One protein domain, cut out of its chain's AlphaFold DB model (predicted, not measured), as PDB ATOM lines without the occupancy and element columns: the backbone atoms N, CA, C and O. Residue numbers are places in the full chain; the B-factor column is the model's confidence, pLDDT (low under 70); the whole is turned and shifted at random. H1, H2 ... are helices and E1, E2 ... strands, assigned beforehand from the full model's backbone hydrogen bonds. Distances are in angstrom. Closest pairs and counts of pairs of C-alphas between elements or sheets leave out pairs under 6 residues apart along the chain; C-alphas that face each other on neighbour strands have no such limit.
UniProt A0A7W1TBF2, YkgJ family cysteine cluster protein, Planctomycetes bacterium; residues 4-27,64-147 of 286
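Overview. This is residues 4 to 27 and 64 to 147 of the 286 residues of the protein "YkgJ family cysteine cluster protein" of Planctomycetes bacterium (UniProt A0A7W1TBF2). Little regular structure: winding loops, with the hairpin E1 and E2 toward one end, its tip, residues 108 to 113, sticking out, and loop residues 64 to 90 toward the other. Short helices form two pairs, H1 with H4 and H2 with H3. The 108 printed residues run H1, E1, E2, H2, H3, H4, mixed, with 35 in named elements; the sheet E1 - E2 is antiparallel. It is compact, radius of gyration of the C-alphas 14.0 A, spanning 38 by 30 by 24 A.

Arrangement. In the hairpin of E1, residues 105 to 109, and E2, residues 112 to 118, N 107 and O 114 are 3.0 A apart, within hydrogen-bond range. Residues 4 to 5 pair antiparallel with 116 to 117 of E2. H1, residues 97 to 101, only just touches H4, residues 139 to 146, with 3 pairs of C-alphas within 8 A; the closest are Arg 100 and Gln 146, 5.4 A. H2, residues 123 to 127, and H3, residues 129 to 133, only just touch, only at the corner, with 3 such pairs; the closest C-alphas are Ile 125 and Val 131, 6.1 A. In H1, H2 and H4 every O i to N i+4 pair is within range; in H3 0 of 1, with 2 of 2 O i to N i+3.

Along the chain. H1 spans 6.1 A from (-32.553, -48.213, 26.741) at C-alpha 97, E1 12.5 A, E2 18.8 A, H2 6.0 A, H3 8.1 A and H4 10.5 A, to C-alpha 146 at (-33.534, -43.275, 34.320).

Size, cuts and confidence. The farthest C-alphas, Glu 86 and Glu 110, are 42.9 A apart. Residues 28 to 63 are not printed; C-alphas 27 and 64 are 11.9 A apart across the cut. The links between named elements are tight. Residues 109 to 112 and 119 to 120 have pLDDT under 70.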
ATOM      1  N   THR A   4     -49.005 -40.561  21.350       82.25
ATOM      2  CA  THR A   4     -49.108 -39.210  21.904       82.25
ATOM      3  C   THR A   4     -47.692 -38.692  22.186       82.25
ATOM      4  O   THR A   4     -46.999 -39.288  23.019       82.25
ATOM      5  N   PRO A   5     -47.209 -37.643  21.484       87.19
ATOM      6  CA  PRO A   5     -45.892 -37.068  21.740       87.19
ATOM      7  C   PRO A   5     -45.852 -36.402  23.115       87.19
ATOM      8  O   PRO A   5     -46.811 -35.740  23.499       87.19
ATOM      9  N   LEU A   6     -44.727 -36.540  23.814       90.12
ATOM     10  CA  LEU A   6     -44.525 -35.992  25.152       90.12
ATOM     11  C   LEU A   6     -43.550 -34.813  25.155       90.12
ATOM     12  O   LEU A   6     -42.520 -34.833  24.475       90.12
ATOM     13  N   GLN A   7     -43.856 -33.812  25.972       91.62
ATOM     14  CA  GLN A   7     -42.984 -32.703  26.328       91.62
ATOM     15  C   GLN A   7     -42.345 -32.944  27.697       91.62
ATOM     16  O   GLN A   7     -42.898 -33.621  28.560       91.62
ATOM     17  N   GLY A   8     -41.180 -32.337  27.933       91.81
ATOM     18  CA  GLY A   8     -40.460 -32.506  29.199       91.81
ATOM     19  C   GLY A   8     -41.257 -32.072  30.436       91.81
ATOM     20  O   GLY A   8     -41.047 -32.636  31.504       91.81
ATOM     21  N   ALA A   9     -42.172 -31.109  30.288       95.31
ATOM     22  CA  ALA A   9     -42.997 -30.573  31.371       95.31
ATOM     23  C   ALA A   9     -44.266 -31.397  31.666       95.31
ATOM     24  O   ALA A   9     -44.915 -31.147  32.684       95.31
ATOM     25  N   ASP A  10     -44.619 -32.366  30.813       93.50
ATOM     26  CA  ASP A  10     -45.813 -33.191  31.004       93.50
ATOM     27  C   ASP A  10     -45.700 -33.986  32.307       93.50
ATOM     28  O   ASP A  10     -44.668 -34.607  32.575       93.50
ATOM     29  N   ARG A  11     -46.761 -33.965  33.122       93.81
ATOM     30  CA  ARG A  11     -46.824 -34.672  34.406       93.81
ATOM     31  C   ARG A  11     -47.583 -35.976  34.258       93.81
ATOM     32  O   ARG A  11     -48.683 -35.997  33.715       93.81
ATOM     33  N   LEU A  12     -46.966 -37.057  34.722       92.19
ATOM     34  CA  LEU A  12     -47.465 -38.413  34.543       92.19
ATOM     35  C   LEU A  12     -47.170 -39.279  35.786       92.19
ATOM     36  O   LEU A  12     -46.171 -39.048  36.484       92.19
ATOM     37  N   PRO A  13     -47.970 -40.329  36.051       92.94
ATOM     38  CA  PRO A  13     -47.715 -41.297  37.116       92.94
ATOM     39  C   PRO A  13     -46.563 -42.244  36.728       92.94
ATOM     40  O   PRO A  13     -46.764 -43.394  36.339       92.94
ATOM     41  N   LEU A  14     -45.330 -41.733  36.806       92.69
ATOM     42  CA  LEU A  14     -44.095 -42.418  36.391       92.69
ATOM     43  C   LEU A  14     -43.269 -42.974  37.563       92.69
ATOM     44  O   LEU A  14     -42.213 -43.578  37.362       92.69
ATOM     45  N   THR A  15     -43.726 -42.792  38.802       92.88
ATOM     46  CA  THR A  15     -43.008 -43.277  39.986       92.88
ATOM     47  C   THR A  15     -43.076 -44.798  40.081       92.88
ATOM     48  O   THR A  15     -44.133 -45.391  40.271       92.88
ATOM     49  N   CYS A  16     -41.920 -45.450  39.943       90.50
ATOM     50  CA  CYS A  16     -41.818 -46.906  39.901       90.50
ATOM     51  C   CYS A  16     -42.273 -47.562  41.217       90.50
ATOM     52  O   CYS A  16     -41.728 -47.287  42.284       90.50
ATOM     53  N   THR A  17     -43.203 -48.513  41.116       90.12
ATOM     54  CA  THR A  17     -43.700 -49.327  42.243       90.12
ATOM     55  C   THR A  17     -42.775 -50.492  42.611       90.12
ATOM     56  O   THR A  17     -43.005 -51.169  43.607       90.12
ATOM     57  N   ARG A  18     -41.741 -50.757  41.796       88.94
ATOM     58  CA  ARG A  18     -40.793 -51.884  41.921       88.94
ATOM     59  C   ARG A  18     -41.431 -53.280  41.907       88.94
ATOM     60  O   ARG A  18     -40.774 -54.254  42.248       88.94
ATOM     61  N   LEU A  19     -42.664 -53.397  41.413       88.69
ATOM     62  CA  LEU A  19     -43.387 -54.671  41.303       88.69
ATOM     63  C   LEU A  19     -42.913 -55.576  40.147       88.69
ATOM     64  O   LEU A  19     -43.453 -56.659  39.950       88.69
ATOM     65  N   GLY A  20     -41.943 -55.137  39.337       89.38
ATOM     66  CA  GLY A  20     -41.351 -55.957  38.271       89.38
ATOM     67  C   GLY A  20     -42.231 -56.171  37.033       89.38
ATOM     68  O   GLY A  20     -41.855 -56.915  36.132       89.38
ATOM     69  N   THR A  21     -43.382 -55.509  36.919       89.31
ATOM     70  CA  THR A  21     -44.324 -55.693  35.795       89.31
ATOM     71  C   THR A  21     -43.736 -55.343  34.428       89.31
ATOM     72  O   THR A  21     -44.092 -55.993  33.448       89.31
ATOM     73  N   CYS A  22     -42.778 -54.411  34.375       91.44
ATOM     74  CA  CYS A  22     -42.009 -54.057  33.178       91.44
ATOM     75  C   CYS A  22     -41.151 -55.209  32.626       91.44
ATOM     76  O   CYS A  22     -40.735 -55.173  31.472       91.44
ATOM     77  N   CYS A  23     -40.884 -56.242  33.431       93.69
ATOM     78  CA  CYS A  23     -40.116 -57.412  33.014       93.69
ATOM     79  C   CYS A  23     -40.971 -58.480  32.320       93.69
ATOM     80  O   CYS A  23     -40.414 -59.492  31.914       93.69
ATOM     81  N   HIS A  24     -42.287 -58.297  32.179       91.31
ATOM     82  CA  HIS A  24     -43.207 -59.330  31.688       91.31
ATOM     83  C   HIS A  24     -43.926 -58.876  30.419       91.31
ATOM     84  O   HIS A  24     -44.254 -57.704  30.285       91.31
ATOM     85  N   GLY A  25     -44.192 -59.796  29.488       83.25
ATOM     86  CA  GLY A  25     -45.075 -59.528  28.343       83.25
ATOM     87  C   GLY A  25     -44.565 -58.498  27.323       83.25
ATOM     88  O   GLY A  25     -45.341 -58.044  26.485       83.25
ATOM     89  N   HIS A  26     -43.279 -58.141  27.368       87.12
ATOM     90  CA  HIS A  26     -42.645 -57.198  26.448       87.12
ATOM     91  C   HIS A  26     -41.635 -57.898  25.533       87.12
ATOM     92  O   HIS A  26     -41.139 -58.977  25.837       87.12
ATOM     93  N   GLN A  27     -41.316 -57.268  24.405       91.88
ATOM     94  CA  GLN A  27     -40.178 -57.646  23.572       91.88
ATOM     95  C   GLN A  27     -39.101 -56.583  23.741       91.88
ATOM     96  O   GLN A  27     -39.340 -55.414  23.447       91.88
ATOM     97  N   ASN A  64     -38.096 -66.237  29.253       95.19
ATOM     98  CA  ASN A  64     -38.340 -67.567  29.822       95.19
ATOM     99  C   ASN A  64     -38.223 -67.576  31.361       95.19
ATOM    100  O   ASN A  64     -38.051 -68.634  31.961       95.19
ATOM    101  N   GLY A  65     -38.273 -66.397  31.988       93.31
ATOM    102  CA  GLY A  65     -38.265 -66.244  33.438       93.31
ATOM    103  C   GLY A  65     -39.602 -66.636  34.082       93.31
ATOM    104  O   GLY A  65     -40.547 -67.016  33.380       93.31
ATOM    105  N   PRO A  66     -39.711 -66.525  35.419       91.12
ATOM    106  CA  PRO A  66     -40.948 -66.843  36.127       91.12
ATOM    107  C   PRO A  66     -42.109 -65.991  35.585       91.12
ATOM    108  O   PRO A  66     -41.899 -64.825  35.246       91.12
ATOM    109  N   PRO A  67     -43.319 -66.553  35.435       89.69
ATOM    110  CA  PRO A  67     -44.445 -65.819  34.875       89.69
ATOM    111  C   PRO A  67     -44.909 -64.705  35.814       89.69
ATOM    112  O   PRO A  67     -44.874 -64.842  37.037       89.69
ATOM    113  N   GLY A  68     -45.394 -63.616  35.220       82.44
ATOM    114  CA  GLY A  68     -45.989 -62.518  35.975       82.44
ATOM    115  C   GLY A  68     -47.295 -62.947  36.641       82.44
ATOM    116  O   GLY A  68     -48.079 -63.692  36.056       82.44
ATOM    117  N   THR A  69     -47.544 -62.450  37.849       82.06
ATOM    118  CA  THR A  69     -48.785 -62.682  38.613       82.06
ATOM    119  C   THR A  69     -49.633 -61.417  38.774       82.06
ATOM    120  O   THR A  69     -50.672 -61.444  39.428       82.06
ATOM    121  N   LEU A  70     -49.171 -60.299  38.204       79.31
ATOM    122  CA  LEU A  70     -49.782 -58.979  38.320       79.31
ATOM    123  C   LEU A  70     -50.336 -58.506  36.972       79.31
ATOM    124  O   LEU A  70     -49.743 -58.751  35.918       79.31
ATOM    125  N   GLY A  71     -51.427 -57.742  37.032       77.06
ATOM    126  CA  GLY A  71     -52.116 -57.204  35.862       77.06
ATOM    127  C   GLY A  71     -53.157 -58.169  35.274       77.06
ATOM    128  O   GLY A  71     -53.576 -59.121  35.929       77.06
ATOM    129  N   PRO A  72     -53.634 -57.911  34.044       79.12
ATOM    130  CA  PRO A  72     -54.604 -58.773  33.373       79.12
ATOM    131  C   PRO A  72     -53.995 -60.143  33.028       79.12
ATOM    132  O   PRO A  72     -52.795 -60.202  32.759       79.12
ATOM    133  N   PRO A  73     -54.796 -61.217  32.858       81.56
ATOM    134  CA  PRO A  73     -54.293 -62.542  32.467       81.56
ATOM    135  C   PRO A  73     -53.422 -62.551  31.201       81.56
ATOM    136  O   PRO A  73     -52.502 -63.354  31.076       81.56
ATOM    137  N   ALA A  74     -53.662 -61.621  30.270       77.31
ATOM    138  CA  ALA A  74     -52.830 -61.442  29.079       77.31
ATOM    139  C   ALA A  74     -51.363 -61.062  29.396       77.31
ATOM    140  O   ALA A  74     -50.490 -61.307  28.564       77.31
ATOM    141  N   HIS A  75     -51.097 -60.498  30.582       79.25
ATOM    142  CA  HIS A  75     -49.777 -60.102  31.090       79.25
ATOM    143  C   HIS A  75     -49.091 -61.190  31.929       79.25
ATOM    144  O   HIS A  75     -47.917 -61.048  32.263       79.25
ATOM    145  N   HIS A  76     -49.767 -62.313  32.212       87.06
ATOM    146  CA  HIS A  76     -49.194 -63.485  32.898       87.06
ATOM    147  C   HIS A  76     -48.299 -64.311  31.956       87.06
ATOM    148  O   HIS A  76     -48.429 -65.527  31.807       87.06
ATOM    149  N   LYS A  77     -47.417 -63.617  31.238       89.50
ATOM    150  CA  LYS A  77     -46.419 -64.183  30.333       89.50
ATOM    151  C   LYS A  77     -45.108 -64.404  31.098       89.50
ATOM    152  O   LYS A  77     -44.894 -63.746  32.122       89.50
ATOM    153  N   PRO A  78     -44.222 -65.290  30.607       93.19
ATOM    154  CA  PRO A  78     -42.871 -65.417  31.145       93.19
ATOM    155  C   PRO A  78     -42.169 -64.058  31.228       93.19
ATOM    156  O   PRO A  78     -42.307 -63.231  30.318       93.19
ATOM    157  N   ALA A  79     -41.432 -63.824  32.311       94.69
ATOM    158  CA  ALA A  79     -40.596 -62.639  32.440       94.69
ATOM    159  C   ALA A  79     -39.362 -62.710  31.531       94.69
ATOM    160  O   ALA A  79     -38.991 -63.772  31.024       94.69
ATOM    161  N   CYS A  80     -38.666 -61.584  31.409       96.88
ATOM    162  CA  CYS A  80     -37.290 -61.532  30.941       96.88
ATOM    163  C   CYS A  80     -36.426 -62.527  31.739       96.88
ATOM    164  O   CYS A  80     -36.537 -62.623  32.961       96.88
ATOM    165  N   SER A  81     -35.527 -63.226  31.052       96.50
ATOM    166  CA  SER A  81     -34.572 -64.193  31.616       96.50
ATOM    167  C   SER A  81     -33.666 -63.627  32.725       96.50
ATOM    168  O   SER A  81     -33.060 -64.382  33.485       96.50
ATOM    169  N   LEU A  82     -33.592 -62.298  32.847       96.94
ATOM    170  CA  LEU A  82     -32.803 -61.571  33.845       96.94
ATOM    171  C   LEU A  82     -33.611 -61.175  35.097       96.94
ATOM    172  O   LEU A  82     -33.061 -60.548  36.006       96.94
ATOM    173  N   TYR A  83     -34.900 -61.513  35.155       96.00
ATOM    174  CA  TYR A  83     -35.783 -61.247  36.290       96.00
ATOM    175  C   TYR A  83     -35.790 -62.408  37.298       96.00
ATOM    176  O   TYR A  83     -35.821 -63.581  36.922       96.00
ATOM    177  N   ARG A  84     -35.796 -62.079  38.593       93.31
ATOM    178  CA  ARG A  84     -35.965 -63.009  39.720       93.31
ATOM    179  C   ARG A  84     -37.172 -62.570  40.539       93.31
ATOM    180  O   ARG A  84     -37.306 -61.381  40.813       93.31
ATOM    181  N   ALA A  85     -38.026 -63.506  40.944       88.12
ATOM    182  CA  ALA A  85     -39.266 -63.178  41.646       88.12
ATOM    183  C   ALA A  85     -39.009 -62.493  43.000       88.12
ATOM    184  O   ALA A  85     -39.755 -61.604  43.396       88.12
ATOM    185  N   GLU A  86     -37.922 -62.863  43.672       86.50
ATOM    186  CA  GLU A  86     -37.574 -62.397  45.015       86.50
ATOM    187  C   GLU A  86     -36.744 -61.104  45.003       86.50
ATOM    188  O   GLU A  86     -36.688 -60.399  46.006       86.50
ATOM    189  N   GLY A  87     -36.080 -60.793  43.881       86.50
ATOM    190  CA  GLY A  87     -35.065 -59.730  43.805       86.50
ATOM    191  C   GLY A  87     -35.221 -58.746  42.646       86.50
ATOM    192  O   GLY A  87     -34.477 -57.772  42.565       86.50
ATOM    193  N   GLY A  88     -36.172 -58.970  41.737       92.62
ATOM    194  CA  GLY A  88     -36.373 -58.130  40.562       92.62
ATOM    195  C   GLY A  88     -35.328 -58.352  39.465       92.62
ATOM    196  O   GLY A  88     -34.846 -59.462  39.238       92.62
ATOM    197  N   CYS A  89     -35.015 -57.292  38.720       95.19
ATOM    198  CA  CYS A  89     -34.060 -57.350  37.615       95.19
ATOM    199  C   CYS A  89     -32.617 -57.451  38.137       95.19
ATOM    200  O   CYS A  89     -32.116 -56.524  38.770       95.19
ATOM    201  N   THR A  90     -31.931 -58.544  37.802       95.69
ATOM    202  CA  THR A  90     -30.542 -58.824  38.234       95.69
ATOM    203  C   THR A  90     -29.497 -57.884  37.638       95.69
ATOM    204  O   THR A  90     -28.403 -57.766  38.174       95.69
ATOM    205  N   VAL A  91     -29.848 -57.183  36.561       96.06
ATOM    206  CA  VAL A  91     -28.982 -56.247  35.829       96.06
ATOM    207  C   VAL A  91     -29.580 -54.842  35.812       96.06
ATOM    208  O   VAL A  91     -29.419 -54.101  34.847       96.06
ATOM    209  N   HIS A  92     -30.338 -54.456  36.844       95.25
ATOM    210  CA  HIS A  92     -31.092 -53.201  36.821       95.25
ATOM    211  C   HIS A  92     -30.206 -51.976  36.527       95.25
ATOM    212  O   HIS A  92     -30.621 -51.102  35.770       95.25
ATOM    213  N   ALA A  93     -28.983 -51.916  37.063       95.25
ATOM    214  CA  ALA A  93     -28.020 -50.850  36.761       95.25
ATOM    215  C   ALA A  93     -27.569 -50.843  35.286       95.25
ATOM    216  O   ALA A  93     -27.347 -49.778  34.708       95.25
ATOM    217  N   ASP A  94     -27.514 -52.014  34.653       96.94
ATOM    218  CA  ASP A  94     -27.055 -52.229  33.278       96.94
ATOM    219  C   ASP A  94     -28.188 -52.365  32.253       96.94
ATOM    220  O   ASP A  94     -27.939 -52.618  31.074       96.94
ATOM    221  N   ARG A  95     -29.434 -52.115  32.674       96.75
ATOM    222  CA  ARG A  95     -30.635 -52.278  31.846       96.75
ATOM    223  C   ARG A  95     -30.546 -51.507  30.510       96.75
ATOM    224  O   ARG A  95     -30.021 -50.383  30.499       96.75
ATOM    225  N   PRO A  96     -31.048 -52.089  29.401       97.44
ATOM    226  CA  PRO A  96     -31.008 -51.470  28.076       97.44
ATOM    227  C   PRO A  96     -31.945 -50.259  28.000       97.44
ATOM    228  O   PRO A  96     -32.825 -50.090  28.850       97.44
ATOM    229  N   LEU A  97     -31.794 -49.441  26.961       96.94
ATOM    230  CA  LEU A  97     -32.553 -48.213  26.741       96.94
ATOM    231  C   LEU A  97     -34.063 -48.458  26.804       96.94
ATOM    232  O   LEU A  97     -34.763 -47.748  27.517       96.94
ATOM    233  N   ALA A  98     -34.564 -49.513  26.154       95.44
ATOM    234  CA  ALA A  98     -35.987 -49.860  26.198       95.44
ATOM    235  C   ALA A  98     -36.504 -50.072  27.637       95.44
ATOM    236  O   ALA A  98     -37.601 -49.636  27.977       95.44
ATOM    237  N   CYS A  99     -35.699 -50.686  28.510       96.25
ATOM    238  CA  CYS A  99     -36.050 -50.880  29.918       96.25
ATOM    239  C   CYS A  99     -35.912 -49.600  30.750       96.25
ATOM    240  O   CYS A  99     -36.629 -49.451  31.735       96.25
ATOM    241  N   ARG A 100     -34.996 -48.692  30.389       95.94
ATOM    242  CA  ARG A 100     -34.853 -47.377  31.040       95.94
ATOM    243  C   ARG A 100     -36.014 -46.456  30.721       95.94
ATOM    244  O   ARG A 100     -36.420 -45.692  31.580       95.94
ATOM    245  N   LEU A 101     -36.531 -46.524  29.501       94.50
ATOM    246  CA  LEU A 101     -37.598 -45.636  29.061       94.50
ATOM    247  C   LEU A 101     -38.978 -46.082  29.542       94.50
ATOM    248  O   LEU A 101     -39.855 -45.237  29.664       94.50
ATOM    249  N   TYR A 102     -39.180 -47.369  29.843       93.00
ATOM    250  CA  TYR A 102     -40.485 -47.906  30.237       93.00
ATOM    251  C   TYR A 102     -41.127 -47.132  31.406       93.00
ATOM    252  O   TYR A 102     -40.574 -47.150  32.509       93.00
ATOM    253  N   PRO A 103     -42.346 -46.576  31.255       91.75
ATOM    254  CA  PRO A 103     -43.371 -46.953  30.268       91.75
ATOM    255  C   PRO A 103     -43.397 -46.114  28.982       91.75
ATOM    256  O   PRO A 103     -44.306 -46.275  28.168       91.75
ATOM    257  N   LEU A 104     -42.442 -45.206  28.814       92.62
ATOM    258  CA  LEU A 104     -42.313 -44.339  27.653       92.62
ATOM    259  C   LEU A 104     -41.650 -45.084  26.491       92.62
ATOM    260  O   LEU A 104     -40.805 -45.965  26.670       92.62
ATOM    261  N   GLY A 105     -42.026 -44.702  25.278       89.25
ATOM    262  CA  GLY A 105     -41.333 -45.072  24.054       89.25
ATOM    263  C   GLY A 105     -40.448 -43.937  23.552       89.25
ATOM    264  O   GLY A 105     -40.642 -42.775  23.907       89.25
ATOM    265  N   ARG A 106     -39.486 -44.280  22.694       88.38
ATOM    266  CA  ARG A 106     -38.633 -43.341  21.955       88.38
ATOM    267  C   ARG A 106     -38.686 -43.703  20.483       88.38
ATOM    268  O   ARG A 106     -38.469 -44.859  20.130       88.38
ATOM    269  N   GLN A 107     -38.978 -42.731  19.629       82.19
ATOM    270  CA  GLN A 107     -38.989 -42.915  18.182       82.19
ATOM    271  C   GLN A 107     -38.217 -41.790  17.509       82.19
ATOM    272  O   GLN A 107     -38.248 -40.636  17.941       82.19
ATOM    273  N   ARG A 108     -37.537 -42.146  16.421       74.56
ATOM    274  CA  ARG A 108     -36.985 -41.192  15.471       74.56
ATOM    275  C   ARG A 108     -38.031 -40.931  14.390       74.56
ATOM    276  O   ARG A 108     -38.423 -41.857  13.691       74.56
ATOM    277  N   HIS A 109     -38.480 -39.687  14.269       67.19
ATOM    278  CA  HIS A 109     -39.402 -39.239  13.224       67.19
ATOM    279  C   HIS A 109     -38.816 -37.992  12.562       67.19
ATOM    280  O   HIS A 109     -38.511 -37.025  13.258       67.19
ATOM    281  N   GLU A 110     -38.616 -38.028  11.240       64.75
ATOM    282  CA  GLU A 110     -38.056 -36.907  10.455       64.75
ATOM    283  C   GLU A 110     -36.738 -36.353  11.034       64.75
ATOM    284  O   GLU A 110     -36.509 -35.150  11.113       64.75
ATOM    285  N   GLY A 111     -35.865 -37.243  11.512       59.75
ATOM    286  CA  GLY A 111     -34.574 -36.865  12.099       59.75
ATOM    287  C   GLY A 111     -34.636 -36.383  13.554       59.75
ATOM    288  O   GLY A 111     -33.597 -36.393  14.216       59.75
ATOM    289  N   ALA A 112     -35.818 -36.074  14.092       69.31
ATOM    290  CA  ALA A 112     -36.008 -35.694  15.490       69.31
ATOM    291  C   ALA A 112     -36.325 -36.907  16.378       69.31
ATOM    292  O   ALA A 112     -37.062 -37.815  15.992       69.31
ATOM    293  N   ILE A 113     -35.780 -36.907  17.595       75.12
ATOM    294  CA  ILE A 113     -36.140 -37.868  18.639       75.12
ATOM    295  C   ILE A 113     -37.351 -37.341  19.391       75.12
ATOM    296  O   ILE A 113     -37.363 -36.191  19.829       75.12
ATOM    297  N   ARG A 114     -38.365 -38.190  19.546       85.25
ATOM    298  CA  ARG A 114     -39.556 -37.893  20.339       85.25
ATOM    299  C   ARG A 114     -39.808 -39.021  21.324       85.25
ATOM    300  O   ARG A 114     -39.696 -40.197  20.961       85.25
ATOM    301  N   TYR A 115     -40.170 -38.651  22.548       90.31
ATOM    302  CA  TYR A 115     -40.746 -39.587  23.502       90.31
ATOM    303  C   TYR A 115     -42.257 -39.614  23.337       90.31
ATOM    304  O   TYR A 115     -42.872 -38.614  22.959       90.31
ATOM    305  N   PHE A 116     -42.847 -40.767  23.604       89.69
ATOM    306  CA  PHE A 116     -44.280 -40.967  23.475       89.69
ATOM    307  C   PHE A 116     -44.783 -41.954  24.519       89.69
ATOM    308  O   PHE A 116     -44.008 -42.712  25.104       89.69
ATOM    309  N   HIS A 117     -46.096 -41.999  24.699       85.31
ATOM    310  CA  HIS A 117     -46.758 -43.115  25.362       85.31
ATOM    311  C   HIS A 117     -47.921 -43.642  24.506       85.31
ATOM    312  O   HIS A 117     -48.390 -42.938  23.606       85.31
ATOM    313  N   PRO A 118     -48.374 -44.887  24.744       73.88
ATOM    314  CA  PRO A 118     -49.579 -45.418  24.114       73.88
ATOM    315  C   PRO A 118     -50.806 -44.556  24.426       73.88
ATOM    316  O   PRO A 118     -50.977 -44.144  25.575       73.88
ATOM    317  N   ASP A 119     -51.677 -44.334  23.439       63.34
ATOM    318  CA  ASP A 119     -52.943 -43.631  23.668       63.34
ATOM    319  C   ASP A 119     -53.821 -44.323  24.714       63.34
ATOM    320  O   ASP A 119     -53.952 -45.551  24.743       63.34
ATOM    321  N   GLY A 120     -54.504 -43.499  25.508       65.50
ATOM    322  CA  GLY A 120     -55.547 -43.910  26.442       65.50
ATOM    323  C   GLY A 120     -55.060 -43.993  27.881       65.50
ATOM    324  O   GLY A 120     -55.656 -43.366  28.748       65.50
ATOM    325  N   GLU A 121     -53.978 -44.729  28.146       75.56
ATOM    326  CA  GLU A 121     -53.484 -44.923  29.512       75.56
ATOM    327  C   GLU A 121     -52.051 -45.482  29.533       75.56
ATOM    328  O   GLU A 121     -51.683 -46.333  28.716       75.56
ATOM    329  N   LEU A 122     -51.230 -45.048  30.495       83.81
ATOM    330  CA  LEU A 122     -49.901 -45.628  30.691       83.81
ATOM    331  C   LEU A 122     -50.014 -47.109  31.082       83.81
ATOM    332  O   LEU A 122     -50.770 -47.438  32.002       83.81
ATOM    333  N   PRO A 123     -49.188 -48.005  30.503       83.25
ATOM    334  CA  PRO A 123     -49.120 -49.402  30.927       83.25
ATOM    335  C   PRO A 123     -48.948 -49.566  32.441       83.25
ATOM    336  O   PRO A 123     -49.504 -50.497  33.020       83.25
ATOM    337  N   CYS A 124     -48.233 -48.638  33.087       84.50
ATOM    338  CA  CYS A 124     -48.057 -48.609  34.534       84.50
ATOM    339  C   CYS A 124     -49.371 -48.531  35.313       84.50
ATOM    340  O   CYS A 124     -49.447 -49.166  36.352       84.50
ATOM    341  N   ILE A 125     -50.403 -47.827  34.845       85.75
ATOM    342  CA  ILE A 125     -51.666 -47.718  35.595       85.75
ATOM    343  C   ILE A 125     -52.402 -49.060  35.579       85.75
ATOM    344  O   ILE A 125     -52.806 -49.574  36.620       85.75
ATOM    345  N   ARG A 126     -52.471 -49.703  34.410       83.81
ATOM    346  CA  ARG A 126     -53.105 -51.018  34.259       83.81
ATOM    347  C   ARG A 126     -52.339 -52.143  34.958       83.81
ATOM    348  O   ARG A 126     -52.942 -53.081  35.473       83.81
ATOM    349  N   LEU A 127     -51.007 -52.106  34.913       85.44
ATOM    350  CA  LEU A 127     -50.151 -53.186  35.413       85.44
ATOM    351  C   LEU A 127     -49.734 -52.981  36.873       85.44
ATOM    352  O   LEU A 127     -49.480 -53.945  37.588       85.44
ATOM    353  N   CYS A 128     -49.673 -51.735  37.331       88.25
ATOM    354  CA  CYS A 128     -49.340 -51.343  38.695       88.25
ATOM    355  C   CYS A 128     -50.326 -50.278  39.193       88.25
ATOM    356  O   CYS A 128     -49.936 -49.120  39.310       88.25
ATOM    357  N   PRO A 129     -51.573 -50.634  39.546       84.94
ATOM    358  CA  PRO A 129     -52.599 -49.648  39.906       84.94
ATOM    359  C   PRO A 129     -52.193 -48.689  41.035       84.94
ATOM    360  O   PRO A 129     -52.596 -47.526  41.045       84.94
ATOM    361  N   THR A 130     -51.319 -49.141  41.943       88.12
ATOM    362  CA  THR A 130     -50.745 -48.329  43.029       88.12
ATOM    363  C   THR A 130     -49.856 -47.182  42.546       88.12
ATOM    364  O   THR A 130     -49.524 -46.304  43.332       88.12
ATOM    365  N   VAL A 131     -49.495 -47.124  41.261       89.88
ATOM    366  CA  VAL A 131     -48.768 -45.986  40.681       89.88
ATOM    367  C   VAL A 131     -49.556 -44.680  40.814       89.88
ATOM    368  O   VAL A 131     -48.961 -43.622  40.974       89.88
ATOM    369  N   THR A 132     -50.891 -44.760  40.813       90.00
ATOM    370  CA  THR A 132     -51.786 -43.598  40.938       90.00
ATOM    371  C   THR A 132     -51.819 -43.011  42.349       90.00
ATOM    372  O   THR A 132     -52.267 -41.885  42.531       90.00
ATOM    373  N   THR A 133     -51.318 -43.742  43.350       92.50
ATOM    374  CA  THR A 133     -51.197 -43.254  44.732       92.50
ATOM    375  C   THR A 133     -49.801 -42.716  45.046       92.50
ATOM    376  O   THR A 133     -49.535 -42.337  46.184       92.50
ATOM    377  N   LEU A 134     -48.879 -42.737  44.078       93.88
ATOM    378  CA  LEU A 134     -47.522 -42.215  44.221       93.88
ATOM    379  C   LEU A 134     -47.426 -40.803  43.622       93.88
ATOM    380  O   LEU A 134     -48.222 -40.458  42.749       93.88
ATOM    381  N   PRO A 135     -46.447 -39.982  44.045       94.19
ATOM    382  CA  PRO A 135     -46.237 -38.670  43.445       94.19
ATOM    383  C   PRO A 135     -45.989 -38.780  41.940       94.19
ATOM    384  O   PRO A 135     -45.185 -39.602  41.497       94.19
ATOM    385  N   GLU A 136     -46.649 -37.938  41.152       94.44
ATOM    386  CA  GLU A 136     -46.329 -37.787  39.733       94.44
ATOM    387  C   GLU A 136     -44.954 -37.145  39.536       94.44
ATOM    388  O   GLU A 136     -44.483 -36.367  40.373       94.44
ATOM    389  N   GLN A 137     -44.353 -37.412  38.382       95.44
ATOM    390  CA  GLN A 137     -43.116 -36.777  37.932       95.44
ATOM    391  C   GLN A 137     -43.355 -36.096  36.592       95.44
ATOM    392  O   GLN A 137     -44.211 -36.526  35.811       95.44
ATOM    393  N   THR A 138     -42.586 -35.050  36.313       96.25
ATOM    394  CA  THR A 138     -42.454 -34.581  34.934       96.25
ATOM    395  C   THR A 138     -41.690 -35.613  34.105       96.25
ATOM    396  O   THR A 138     -40.865 -36.370  34.630       96.25
ATOM    397  N   VAL A 139     -41.921 -35.637  32.794       94.69
ATOM    398  CA  VAL A 139     -41.157 -36.492  31.872       94.69
ATOM    399  C   VAL A 139     -39.652 -36.214  31.978       94.69
ATOM    400  O   VAL A 139     -38.860 -37.155  31.992       94.69
ATOM    401  N   ALA A 140     -39.243 -34.948  32.108       94.94
ATOM    402  CA  ALA A 140     -37.835 -34.575  32.243       94.94
ATOM    403  C   ALA A 140     -37.190 -35.117  33.533       94.94
ATOM    404  O   ALA A 140     -36.104 -35.695  33.471       94.94
ATOM    405  N   GLU A 141     -37.858 -34.980  34.686       96.38
ATOM    406  CA  GLU A 141     -37.382 -35.530  35.968       96.38
ATOM    407  C   GLU A 141     -37.258 -37.053  35.907       96.38
ATOM    408  O   GLU A 141     -36.239 -37.620  36.310       96.38
ATOM    409  N   TYR A 142     -38.277 -37.710  35.350       95.31
ATOM    410  CA  TYR A 142     -38.280 -39.152  35.188       95.31
ATOM    411  C   TYR A 142     -37.097 -39.613  34.325       95.31
ATOM    412  O   TYR A 142     -36.321 -40.461  34.763       95.31
ATOM    413  N   LEU A 143     -36.905 -39.024  33.138       94.81
ATOM    414  CA  LEU A 143     -35.800 -39.378  32.242       94.81
ATOM    415  C   LEU A 143     -34.432 -39.135  32.894       94.81
ATOM    416  O   LEU A 143     -33.559 -39.994  32.788       94.81
ATOM    417  N   ALA A 144     -34.255 -38.032  33.627       94.19
ATOM    418  CA  ALA A 144     -33.018 -37.766  34.363       94.19
ATOM    419  C   ALA A 144     -32.704 -38.874  35.386       94.19
ATOM    420  O   ALA A 144     -31.561 -39.316  35.489       94.19
ATOM    421  N   GLY A 145     -33.721 -39.392  36.086       94.25
ATOM    422  CA  GLY A 145     -33.572 -40.515  37.019       94.25
ATOM    423  C   GLY A 145     -33.362 -41.883  36.353       94.25
ATOM    424  O   GLY A 145     -32.891 -42.822  37.003       94.25
ATOM    425  N   GLN A 146     -33.705 -42.027  35.070       95.06
ATOM    426  CA  GLN A 146     -33.534 -43.275  34.320       95.06
ATOM    427  C   GLN A 146     -32.178 -43.407  33.630       95.06
ATOM    428  O   GLN A 146     -31.862 -44.516  33.197       95.06
ATOM    429  N   ASP A 147     -31.385 -42.334  33.541       92.94
ATOM    430  CA  ASP A 147     -30.066 -42.309  32.889       92.94
ATOM    431  C   ASP A 147     -30.066 -42.980  31.488       92.94
ATOM    432  O   ASP A 147     -29.418 -44.009  31.270       92.94
TER     433      ASP A 147